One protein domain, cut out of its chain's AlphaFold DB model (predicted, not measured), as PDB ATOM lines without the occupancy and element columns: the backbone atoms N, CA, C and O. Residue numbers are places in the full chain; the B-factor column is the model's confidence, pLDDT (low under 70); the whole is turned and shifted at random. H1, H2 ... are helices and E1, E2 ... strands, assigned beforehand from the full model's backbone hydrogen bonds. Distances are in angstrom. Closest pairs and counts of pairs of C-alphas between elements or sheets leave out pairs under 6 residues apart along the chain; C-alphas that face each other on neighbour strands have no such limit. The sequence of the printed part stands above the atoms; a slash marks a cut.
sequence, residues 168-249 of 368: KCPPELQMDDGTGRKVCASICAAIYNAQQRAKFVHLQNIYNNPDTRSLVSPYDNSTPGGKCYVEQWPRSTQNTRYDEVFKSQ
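What this domain is: This is residues 168 to 249 of the 368 residues of the protein "Hypothetical protein" of Rotaria sp. Silwood2 (UniProt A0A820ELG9). Four short helices, H1 to H4, follow one another with a turn at each step; H1 lies near the middle, and H3 packs on it about perpendicular. A small two-strand hairpin, E1 and E2, lies toward one end of the longest axis, and a long loop after H4 reaches the other end before the chain folds back to H5, which touches no helix. The printed part has 82 residues, with two named strands followed by five named helices, in the order E1, E2, H1, H2, H3, H4, H5; the sheet, E1 - E2, is antiparallel. The class is mostly helix, though under half of the residues are in named elements. The whole is compact, with a radius of gyration of the C-alphas of 12.5 A and spans of 39 by 27 by 19 A.

How they stand to each other: E1, residues 174 to 176, and E2, residues 182 to 184, form an antiparallel hairpin with 135 degrees between their directions; N 175 and O 183 are 2.9 A apart, within hydrogen-bond range, as are N 183 and O 175, also 2.9 A. H1, residues 187 to 192, only just touches H2, residues 194 to 199, with 3 pairs of C-alphas within 8 A and only at the corner; the closest C-alphas are those of Ala 190 and Gln 196, 6.3 A. H3, residues 201 to 208, touches H1, about perpendicular at 77 degrees, and the closest C-alphas are those of Ile 191 and Leu 203, 5.4 A. H2 and H3 touch only at the corner, closest at the C-alphas of Arg 197 and Gln 204, 4.8 A. H4, residues 210 to 216, only just touches H1, with 3 pairs of C-alphas within 8 A, closest at Cys 188 and Val 216, 5.5 A. H5, residues 242 to 247, is close to H1 but not clearly touching, with the C-alphas of Ile 187 and Tyr 242 closest at 6.4 A. In H2 and H3 every O i to N i+4 pair is within hydrogen-bond range; in H1 it is 1 of 2, in H5 1 of 2, and in H4 1 of 3, beside 3 of 4 O i to N i+3 pairs.

Where its parts are: E1 begins at C-alpha 174, (107.957, 113.618, 117.269), and is 7.1 A long; E2 is 6.9 A. H1 is 8.8 A, H2 8.7 A, H3 10.3 A, H4 10.2 A and H5 9.2 A, ending at C-alpha 247, (103.137, 128.726, 121.088).

The domain as a whole: The C-alphas farthest apart are those of Thr 179 and Pro 224, 38.9 A. The printed part has no cut, and the link from H4 to H5, 25 residues, is long. Residues 218 to 228 have pLDDT under 70.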
ATOM      1  N   LYS A 168     107.462 117.512 125.087       91.44
ATOM      2  CA  LYS A 168     106.086 118.027 125.006       91.44
ATOM      3  C   LYS A 168     105.493 117.951 123.599       91.44
ATOM      4  O   LYS A 168     104.344 118.331 123.390       91.44
ATOM      5  N   CYS A 169     106.279 117.490 122.630       95.62
ATOM      6  CA  CYS A 169     105.811 117.240 121.276       95.62
ATOM      7  C   CYS A 169     104.908 115.994 121.257       95.62
ATOM      8  O   CYS A 169     105.348 114.945 121.739       95.62
ATOM      9  N   PRO A 170     103.693 116.058 120.684       96.69
ATOM     10  CA  PRO A 170     102.848 114.882 120.517       96.69
ATOM     11  C   PRO A 170     103.578 113.760 119.764       96.69
ATOM     12  O   PRO A 170     104.344 114.059 118.840       96.69
ATOM     13  N   PRO A 171     103.342 112.478 120.101       95.81
ATOM     14  CA  PRO A 171     104.073 111.356 119.510       95.81
ATOM     15  C   PRO A 171     104.069 111.345 117.977       95.81
ATOM     16  O   PRO A 171     105.095 111.060 117.366       95.81
ATOM     17  N   GLU A 172     102.945 111.705 117.355       96.38
ATOM     18  CA  GLU A 172     102.793 111.756 115.899       96.38
ATOM     19  C   GLU A 172     103.594 112.879 115.221       96.38
ATOM     20  O   GLU A 172     103.879 112.810 114.027       96.38
ATOM     21  N   LEU A 173     103.994 113.906 115.968       97.25
ATOM     22  CA  LEU A 173     104.856 114.983 115.483       97.25
ATOM     23  C   LEU A 173     106.333 114.744 115.821       97.25
ATOM     24  O   LEU A 173     107.219 115.384 115.247       97.25
ATOM     25  N   GLN A 174     106.619 113.830 116.747       96.44
ATOM     26  CA  GLN A 174     107.957 113.618 117.269       96.44
ATOM     27  C   GLN A 174     108.826 112.828 116.279       96.44
ATOM     28  O   GLN A 174     108.485 111.740 115.806       96.44
ATOM     29  N   MET A 175     110.001 113.373 115.981       94.56
ATOM     30  CA  MET A 175     111.024 112.768 115.126       94.56
ATOM     31  C   MET A 175     112.358 112.676 115.876       94.56
ATOM     32  O   MET A 175     112.505 113.220 116.969       94.56
ATOM     33  N   ASP A 176     113.321 111.956 115.307       90.56
ATOM     34  CA  ASP A 176     114.676 111.816 115.846       90.56
ATOM     35  C   ASP A 176     115.662 112.588 114.966       90.56
ATOM     36  O   ASP A 176     115.547 112.544 113.742       90.56
ATOM     37  N   ASP A 177     116.637 113.268 115.567       87.50
ATOM     38  CA  ASP A 177     117.707 113.949 114.827       87.50
ATOM     39  C   ASP A 177     118.859 113.013 114.406       87.50
ATOM     40  O   ASP A 177     119.910 113.453 113.929       87.50
ATOM     41  N   GLY A 178     118.673 111.705 114.588       84.06
ATOM     42  CA  GLY A 178     119.624 110.652 114.258       84.06
ATOM     43  C   GLY A 178     120.707 110.450 115.314       84.06
ATOM     44  O   GLY A 178     121.606 109.640 115.091       84.06
ATOM     45  N   THR A 179     120.643 111.173 116.436       84.06
ATOM     46  CA  THR A 179     121.500 110.977 117.619       84.06
ATOM     47  C   THR A 179     120.723 110.425 118.819       84.06
ATOM     48  O   THR A 179     121.302 110.208 119.880       84.06
ATOM     49  N   GLY A 180     119.415 110.189 118.669       84.50
ATOM     50  CA  GLY A 180     118.504 109.841 119.760       84.50
ATOM     51  C   GLY A 180     117.785 111.052 120.363       84.50
ATOM     52  O   GLY A 180     116.819 110.877 121.114       84.50
ATOM     53  N   ARG A 181     118.212 112.283 120.040       88.00
ATOM     54  CA  ARG A 181     117.535 113.505 120.488       88.00
ATOM     55  C   ARG A 181     116.262 113.710 119.673       88.00
ATOM     56  O   ARG A 181     116.251 113.628 118.445       88.00
ATOM     57  N   LYS A 182     115.177 114.018 120.378       93.88
ATOM     58  CA  LYS A 182     113.879 114.282 119.762       93.88
ATOM     59  C   LYS A 182     113.786 115.702 119.213       93.88
ATOM     60  O   LYS A 182     114.334 116.642 119.785       93.88
ATOM     61  N   VAL A 183     113.067 115.830 118.108       96.06
ATOM     62  CA  VAL A 183     112.674 117.083 117.455       96.06
ATOM     63  C   VAL A 183     111.185 117.019 117.125       96.06
ATOM     64  O   VAL A 183     110.594 115.938 117.168       96.06
ATOM     65  N   CYS A 184     110.565 118.156 116.819       97.75
ATOM     66  CA  CYS A 184     109.117 118.234 116.644       97.75
ATOM     67  C   CYS A 184     108.748 118.805 115.280       97.75
ATOM     68  O   CYS A 184     109.049 119.957 114.984       97.75
ATOM     69  N   ALA A 185     108.092 118.006 114.443       97.38
ATOM     70  CA  ALA A 185     107.510 118.478 113.192       97.38
ATOM     71  C   ALA A 185     106.264 119.327 113.458       97.38
ATOM     72  O   ALA A 185     105.531 119.077 114.410       97.38
ATOM     73  N   SER A 186     105.982 120.304 112.597       95.50
ATOM     74  CA  SER A 186     104.644 120.895 112.552       95.50
ATOM     75  C   SER A 186     103.645 119.887 111.979       95.50
ATOM     76  O   SER A 186     104.028 118.936 111.290       95.50
ATOM     77  N   ILE A 187     102.347 120.093 112.219       94.50
ATOM     78  CA  ILE A 187     101.320 119.228 111.623       94.50
ATOM     79  C   ILE A 187     101.378 119.252 110.091       94.50
ATOM     80  O   ILE A 187     101.274 118.197 109.468       94.50
ATOM     81  N   CYS A 188     101.644 120.421 109.493       90.12
ATOM     82  CA  CYS A 188     101.843 120.575 108.052       90.12
ATOM     83  C   CYS A 188     102.960 119.649 107.556       90.12
ATOM     84  O   CYS A 188     102.759 118.869 106.630       90.12
ATOM     85  N   ALA A 189     104.118 119.656 108.216       92.62
ATOM     86  CA  ALA A 189     105.227 118.775 107.869       92.62
ATOM     87  C   ALA A 189     104.908 117.286 108.097       92.62
ATOM     88  O   ALA A 189     105.199 116.437 107.247       92.62
ATOM     89  N   ALA A 190     104.299 116.952 109.235       95.38
ATOM     90  CA  ALA A 190     104.060 115.573 109.642       95.38
ATOM     91  C   ALA A 190     103.107 114.838 108.690       95.38
ATOM     92  O   ALA A 190     103.372 113.687 108.335       95.38
ATOM     93  N   ILE A 191     102.049 115.501 108.202       93.81
ATOM     94  CA  ILE A 191     101.108 114.866 107.271       93.81
ATOM     95  C   ILE A 191     101.728 114.569 105.903       93.81
ATOM     96  O   ILE A 191     101.262 113.653 105.236       93.81
ATOM     97  N   TYR A 192     102.795 115.258 105.480       91.50
ATOM     98  CA  TYR A 192     103.515 114.931 104.238       91.50
ATOM     99  C   TYR A 192     104.706 113.992 104.455       91.50
ATOM    100  O   TYR A 192     105.163 113.365 103.495       91.50
ATOM    101  N   ASN A 193     105.112 113.735 105.699       93.00
ATOM    102  CA  ASN A 193     106.130 112.738 106.008       93.00
ATOM    103  C   ASN A 193     105.569 111.299 105.936       93.00
ATOM    104  O   ASN A 193     104.796 110.855 106.784       93.00
ATOM    105  N   ALA A 194     105.997 110.535 104.924       93.81
ATOM    106  CA  ALA A 194     105.524 109.165 104.701       93.81
ATOM    107  C   ALA A 194     105.851 108.203 105.856       93.81
ATOM    108  O   ALA A 194     105.046 107.326 106.164       93.81
ATOM    109  N   GLN A 195     106.999 108.375 106.519       93.19
ATOM    110  CA  GLN A 195     107.396 107.527 107.644       93.19
ATOM    111  C   GLN A 195     106.511 107.781 108.868       93.19
ATOM    112  O   GLN A 195     106.150 106.834 109.559       93.19
ATOM    113  N   GLN A 196     106.136 109.038 109.122       94.94
ATOM    114  CA  GLN A 196     105.204 109.371 110.199       94.94
ATOM    115  C   GLN A 196     103.803 108.847 109.911       94.94
ATOM    116  O   GLN A 196     103.222 108.176 110.759       94.94
ATOM    117  N   ARG A 197     103.283 109.044 108.695       96.19
ATOM    118  CA  ARG A 197     101.974 108.490 108.315       96.19
ATOM    119  C   ARG A 197     101.906 106.965 108.420       96.19
ATOM    120  O   ARG A 197     100.891 106.435 108.853       96.19
ATOM    121  N   ALA A 198     102.986 106.266 108.067       96.50
ATOM    122  CA  ALA A 198     103.061 104.813 108.208       96.50
ATOM    123  C   ALA A 198     103.027 104.354 109.678       96.50
ATOM    124  O   ALA A 198     102.539 103.264 109.964       96.50
ATOM    125  N   LYS A 199     103.532 105.175 110.609       96.19
ATOM    126  CA  LYS A 199     103.521 104.895 112.056       96.19
ATOM    127  C   LYS A 199     102.212 105.305 112.730       96.19
ATOM    128  O   LYS A 199     101.763 104.626 113.648       96.19
ATOM    129  N   PHE A 200     101.603 106.403 112.285       97.00
ATOM    130  CA  PHE A 200     100.455 107.025 112.937       97.00
ATOM    131  C   PHE A 200      99.273 107.132 111.976       97.00
ATOM    132  O   PHE A 200      99.171 108.068 111.180       97.00
ATOM    133  N   VAL A 201      98.319 106.204 112.119       95.75
ATOM    134  CA  VAL A 201      97.079 106.166 111.319       95.75
ATOM    135  C   VAL A 201      96.302 107.488 111.372       95.75
ATOM    136  O   VAL A 201      95.688 107.882 110.387       95.75
ATOM    137  N   HIS A 202      96.386 108.219 112.489       95.31
ATOM    138  CA  HIS A 202      95.787 109.544 112.638       95.31
ATOM    139  C   HIS A 202      96.270 110.528 111.558       95.31
ATOM    140  O   HIS A 202      95.449 111.161 110.897       95.31
ATOM    141  N   LEU A 203      97.582 110.597 111.300       96.44
ATOM    142  CA  LEU A 203      98.142 111.457 110.251       96.44
ATOM    143  C   LEU A 203      97.757 110.981 108.850       96.44
ATOM    144  O   LEU A 203      97.489 111.797 107.970       96.44
ATOM    145  N   GLN A 204      97.708 109.662 108.638       96.25
ATOM    146  CA  GLN A 204      97.258 109.089 107.369       96.25
ATOM    147  C   GLN A 204      95.796 109.453 107.076       96.25
ATOM    148  O   GLN A 204      95.469 109.782 105.936       96.25
ATOM    149  N   ASN A 205      94.934 109.457 108.095       95.62
ATOM    150  CA  ASN A 205      93.536 109.860 107.964       95.62
ATOM    151  C   ASN A 205      93.403 111.347 107.613       95.62
ATOM    152  O   ASN A 205      92.643 111.675 106.705       95.62
ATOM    153  N   ILE A 206      94.181 112.227 108.263       93.12
ATOM    154  CA  ILE A 206      94.211 113.659 107.919       93.12
ATOM    155  C   ILE A 206      94.656 113.851 106.466       93.12
ATOM    156  O   ILE A 206      94.025 114.599 105.729       93.12
ATOM    157  N   TYR A 207      95.714 113.157 106.038       92.44
ATOM    158  CA  TYR A 207      96.252 113.261 104.679       92.44
ATOM    159  C   TYR A 207      95.284 112.750 103.597       92.44
ATOM    160  O   TYR A 207      95.215 113.315 102.501       92.44
ATOM    161  N   ASN A 208      94.550 111.673 103.884       92.94
ATOM    162  CA  ASN A 208      93.614 111.062 102.940       92.94
ATOM    163  C   ASN A 208      92.312 111.852 102.783       92.94
ATOM    164  O   ASN A 208      91.654 111.705 101.756       92.94
ATOM    165  N   ASN A 209      91.935 112.661 103.775       90.81
ATOM    166  CA  ASN A 209      90.737 113.488 103.725       90.81
ATOM    167  C   ASN A 209      91.095 114.923 103.268       90.81
ATOM    168  O   ASN A 209      91.726 115.658 104.033       90.81
ATOM    169  N   PRO A 210      90.688 115.346 102.052       87.38
ATOM    170  CA  PRO A 210      90.998 116.676 101.518       87.38
ATOM    171  C   PRO A 210      90.510 117.830 102.403       87.38
ATOM    172  O   PRO A 210      91.197 118.844 102.522       87.38
ATOM    173  N   ASP A 211      89.370 117.669 103.080       85.62
ATOM    174  CA  ASP A 211      88.812 118.717 103.935       85.62
ATOM    175  C   ASP A 211      89.728 118.964 105.133       85.62
ATOM    176  O   ASP A 211      90.122 120.095 105.390       85.62
ATOM    177  N   THR A 212      90.165 117.910 105.828       87.88
ATOM    178  CA  THR A 212      91.095 118.064 106.960       87.88
ATOM    179  C   THR A 212      92.513 118.409 106.526       87.88
ATOM    180  O   THR A 212      93.224 119.100 107.253       87.88
ATOM    181  N   ARG A 213      92.944 117.940 105.350       87.31
ATOM    182  CA  ARG A 213      94.278 118.222 104.813       87.31
ATOM    183  C   ARG A 213      94.440 119.694 104.445       87.31
ATOM    184  O   ARG A 213      95.434 120.300 104.837       87.31
ATOM    185  N   SER A 214      93.459 120.269 103.748       82.62
ATOM    186  CA  SER A 214      93.463 121.679 103.334       82.62
ATOM    187  C   SER A 214      93.415 122.662 104.508       82.62
ATOM    188  O   SER A 214      93.809 123.820 104.356       82.62
ATOM    189  N   LEU A 215      92.979 122.196 105.688       84.25
ATOM    190  CA  LEU A 215      93.014 122.984 106.915       84.25
ATOM    191  C   LEU A 215      94.437 123.168 107.443       84.25
ATOM    192  O   LEU A 215      94.815 124.267 107.833       84.25
ATOM    193  N   VAL A 216      95.241 122.105 107.454       84.25
ATOM    194  CA  VAL A 216      96.581 122.110 108.073       84.25
ATOM    195  C   VAL A 216      97.719 122.357 107.082       84.25
ATOM    196  O   VAL A 216      98.858 122.535 107.506       84.25
ATOM    197  N   SER A 217      97.433 122.352 105.777       75.31
ATOM    198  CA  SER A 217      98.424 122.522 104.715       75.31
ATOM    199  C   SER A 217      98.056 123.668 103.773       75.31
ATOM    200  O   SER A 217      97.054 123.568 103.061       75.31
ATOM    201  N   PRO A 218      98.896 124.712 103.666       64.25
ATOM    202  CA  PRO A 218      98.737 125.734 102.633       64.25
ATOM    203  C   PRO A 218      99.084 125.205 101.229       64.25
ATOM    204  O   PRO A 218      98.818 125.871 100.234       64.25
ATOM    205  N   TYR A 219      99.677 124.009 101.139       58.62
ATOM    206  CA  TYR A 219     100.160 123.395  99.900       58.62
ATOM    207  C   TYR A 219      99.145 122.442  99.257       58.62
ATOM    208  O   TYR A 219      99.480 121.741  98.299       58.62
ATOM    209  N   ASP A 220      97.920 122.354  99.785       64.81
ATOM    210  CA  ASP A 220      96.889 121.519  99.175       64.81
ATOM    211  C   ASP A 220      96.330 122.172  97.903       64.81
ATOM    212  O   ASP A 220      95.455 123.038  97.934       64.81
ATOM    213  N   ASN A 221      96.834 121.720  96.755       57.38
ATOM    214  CA  ASN A 221      96.460 122.229  95.435       57.38
ATOM    215  C   ASN A 221      94.980 121.989  95.071       57.38
ATOM    216  O   ASN A 221      94.517 122.537  94.071       57.38
ATOM    217  N   SER A 222      94.225 121.194  95.847       59.41
ATOM    218  CA  SER A 222      92.776 121.032  95.644       59.41
ATOM    219  C   SER A 222      91.952 122.232  96.119       59.41
ATOM    220  O   SER A 222      90.756 122.300  95.843       59.41
ATOM    221  N   THR A 223      92.550 123.195  96.824       54.72
ATOM    222  CA  THR A 223      91.894 124.456  97.189       54.72
ATOM    223  C   THR A 223      92.911 125.594  97.077       54.72
ATOM    224  O   THR A 223      93.737 125.752  97.975       54.72
ATOM    225  N   PRO A 224      92.887 126.393  95.990       44.59
ATOM    226  CA  PRO A 224      93.823 127.500  95.811       44.59
ATOM    227  C   PRO A 224      93.831 128.428  97.033       44.59
ATOM    228  O   PRO A 224      92.801 128.997  97.389       44.59
ATOM    229  N   GLY A 225      94.997 128.548  97.674       49.06
ATOM    230  CA  GLY A 225      95.226 129.378  98.861       49.06
ATOM    231  C   GLY A 225      95.278 128.627 100.194       49.06
ATOM    232  O   GLY A 225      95.777 129.204 101.156       49.06
ATOM    233  N   GLY A 226      94.821 127.366 100.261       53.47
ATOM    234  CA  GLY A 226      94.681 126.636 101.525       53.47
ATOM    235  C   GLY A 226      93.752 127.355 102.515       53.47
ATOM    236  O   GLY A 226      93.419 128.531 102.377       53.47
ATOM    237  N   LYS A 227      93.268 126.655 103.532       59.59
ATOM    238  CA  LYS A 227      92.443 127.260 104.579       59.59
ATOM    239  C   LYS A 227      93.135 127.015 105.904       59.59
ATOM    240  O   LYS A 227      92.659 126.206 106.683       59.59
ATOM    241  N   CYS A 228      94.268 127.670 106.164       69.50
ATOM    242  CA  CYS A 228      94.914 127.584 107.476       69.50
ATOM    243  C   CYS A 228      94.034 128.265 108.539       69.50
ATOM    244  O   CYS A 228      94.289 129.390 108.941       69.50
ATOM    245  N   TYR A 229      92.954 127.606 108.957       75.75
ATOM    246  CA  TYR A 229      92.082 128.023 110.050       75.75
ATOM    247  C   TYR A 229      92.405 127.150 111.246       75.75
ATOM    248  O   TYR A 229      91.905 126.030 111.375       75.75
ATOM    249  N   VAL A 230      93.295 127.660 112.088       82.25
ATOM    250  CA  VAL A 230      93.891 126.920 113.199       82.25
ATOM    251  C   VAL A 230      92.845 126.398 114.196       82.25
ATOM    252  O   VAL A 230      93.014 125.338 114.794       82.25
ATOM    253  N   GLU A 231      91.699 127.070 114.309       84.38
ATOM    254  CA  GLU A 231      90.575 126.685 115.166       84.38
ATOM    255  C   GLU A 231      89.832 125.439 114.664       84.38
ATOM    256  O   GLU A 231      89.159 124.767 115.445       84.38
ATOM    257  N   GLN A 232      89.943 125.135 113.368       87.25
ATOM    258  CA  GLN A 232      89.298 123.988 112.720       87.25
ATOM    259  C   GLN A 232      90.256 122.808 112.536       87.25
ATOM    260  O   GLN A 232      89.842 121.748 112.068       87.25
ATOM    261  N   TRP A 233      91.533 122.969 112.889       89.56
ATOM    262  CA  TRP A 233      92.514 121.903 112.750       89.56
ATOM    263  C   TRP A 233      92.099 120.652 113.532       89.56
ATOM    264  O   TRP A 233      91.598 120.755 114.659       89.56
ATOM    265  N   PRO A 234      92.372 119.451 112.985       91.75
ATOM    266  CA  PRO A 234      92.376 118.240 113.783       91.75
ATOM    267  C   PRO A 234      93.250 118.434 115.024       91.75
ATOM    268  O   PRO A 234      94.287 119.096 114.980       91.75
ATOM    269  N   ARG A 235      92.831 117.844 116.139       93.25
ATOM    270  CA  ARG A 235      93.623 117.837 117.370       93.25
ATOM    271  C   ARG A 235      94.602 116.673 117.348       93.25
ATOM    272  O   ARG A 235      94.319 115.648 116.729       93.25
ATOM    273  N   SER A 236      95.708 116.826 118.067       93.81
ATOM    274  CA  SER A 236      96.633 115.720 118.337       93.81
ATOM    275  C   SER A 236      95.944 114.539 119.019       93.81
ATOM    276  O   SER A 236      94.871 114.670 119.618       93.81
ATOM    277  N   THR A 237      96.609 113.387 119.007       92.62
ATOM    278  CA  THR A 237      96.198 112.174 119.732       92.62
ATOM    279  C   THR A 237      96.058 112.399 121.244       92.62
ATOM    280  O   THR A 237      95.354 111.654 121.920       92.62
ATOM    281  N   GLN A 238      96.667 113.466 121.762       92.56
ATOM    282  CA  GLN A 238      96.588 113.923 123.150       92.56
ATOM    283  C   GLN A 238      95.622 115.110 123.338       92.56
ATOM    284  O   GLN A 238      95.686 115.813 124.343       92.56
ATOM    285  N   ASN A 239      94.735 115.368 122.371       93.88
ATOM    286  CA  ASN A 239      93.724 116.434 122.382       93.88
ATOM    287  C   ASN A 239      94.274 117.879 122.487       93.88
ATOM    288  O   ASN A 239      93.552 118.834 122.795       93.88
ATOM    289  N   THR A 240      95.555 118.069 122.183       91.69
ATOM    290  CA  THR A 240      96.219 119.382 122.124       91.69
ATOM    291  C   THR A 240      96.089 119.966 120.716       91.69
ATOM    292  O   THR A 240      96.192 119.219 119.736       91.69
ATOM    293  N   ARG A 241      95.847 121.280 120.594       92.69
ATOM    294  CA  ARG A 241      95.920 121.960 119.288       92.69
ATOM    295  C   ARG A 241      97.373 122.004 118.821       92.69
ATOM    296  O   ARG A 241      98.262 122.255 119.628       92.69
ATOM    297  N   TYR A 242      97.620 121.765 117.539       94.06
ATOM    298  CA  TYR A 242      98.990 121.632 117.043       94.06
ATOM    299  C   TYR A 242      99.805 122.935 117.081       94.06
ATOM    300  O   TYR A 242     101.012 122.869 117.280       94.06
ATOM    301  N   ASP A 243      99.177 124.103 116.948       91.69
ATOM    302  CA  ASP A 243      99.836 125.405 117.116       91.69
ATOM    303  C   ASP A 243     100.257 125.657 118.574       91.69
ATOM    304  O   ASP A 243     101.383 126.078 118.847       91.69
ATOM    305  N   GLU A 244      99.399 125.289 119.529       93.06
ATOM    306  CA  GLU A 244      99.658 125.450 120.967       93.06
ATOM    307  C   GLU A 244     100.845 124.612 121.462       93.06
ATOM    308  O   GLU A 244     101.502 124.989 122.436       93.06
ATOM    309  N   VAL A 245     101.187 123.511 120.775       94.38
ATOM    310  CA  VAL A 245     102.405 122.724 121.057       94.38
ATOM    311  C   VAL A 245     103.648 123.616 121.013       94.38
ATOM    312  O   VAL A 245     104.537 123.483 121.859       94.38
ATOM    313  N   PHE A 246     103.699 124.539 120.050       95.06
ATOM    314  CA  PHE A 246     104.806 125.471 119.872       95.06
ATOM    315  C   PHE A 246     104.577 126.774 120.632       95.06
ATOM    316  O   PHE A 246     105.466 127.191 121.372       95.06
ATOM    317  N   LYS A 247     103.394 127.394 120.513       92.19
ATOM    318  CA  LYS A 247     103.137 128.726 121.088       92.19
ATOM    319  C   LYS A 247     103.252 128.749 122.612       92.19
ATOM    320  O   LYS A 247     103.802 129.694 123.169       92.19
ATOM    321  N   SER A 248     102.822 127.681 123.289       92.00
ATOM    322  CA  SER A 248     102.912 127.577 124.755       92.00
ATOM    323  C   SER A 248     104.349 127.514 125.291       92.00
ATOM    324  O   SER A 248     104.584 127.821 126.460       92.00
ATOM    325  N   GLN A 249     105.315 127.117 124.457       92.25
ATOM    326  CA  GLN A 249     106.731 126.999 124.824       92.25
ATOM    327  C   GLN A 249     107.575 128.144 124.261       92.25
ATOM    328  O   GLN A 249     108.512 128.604 124.909       92.25
TER     329      GLN A 249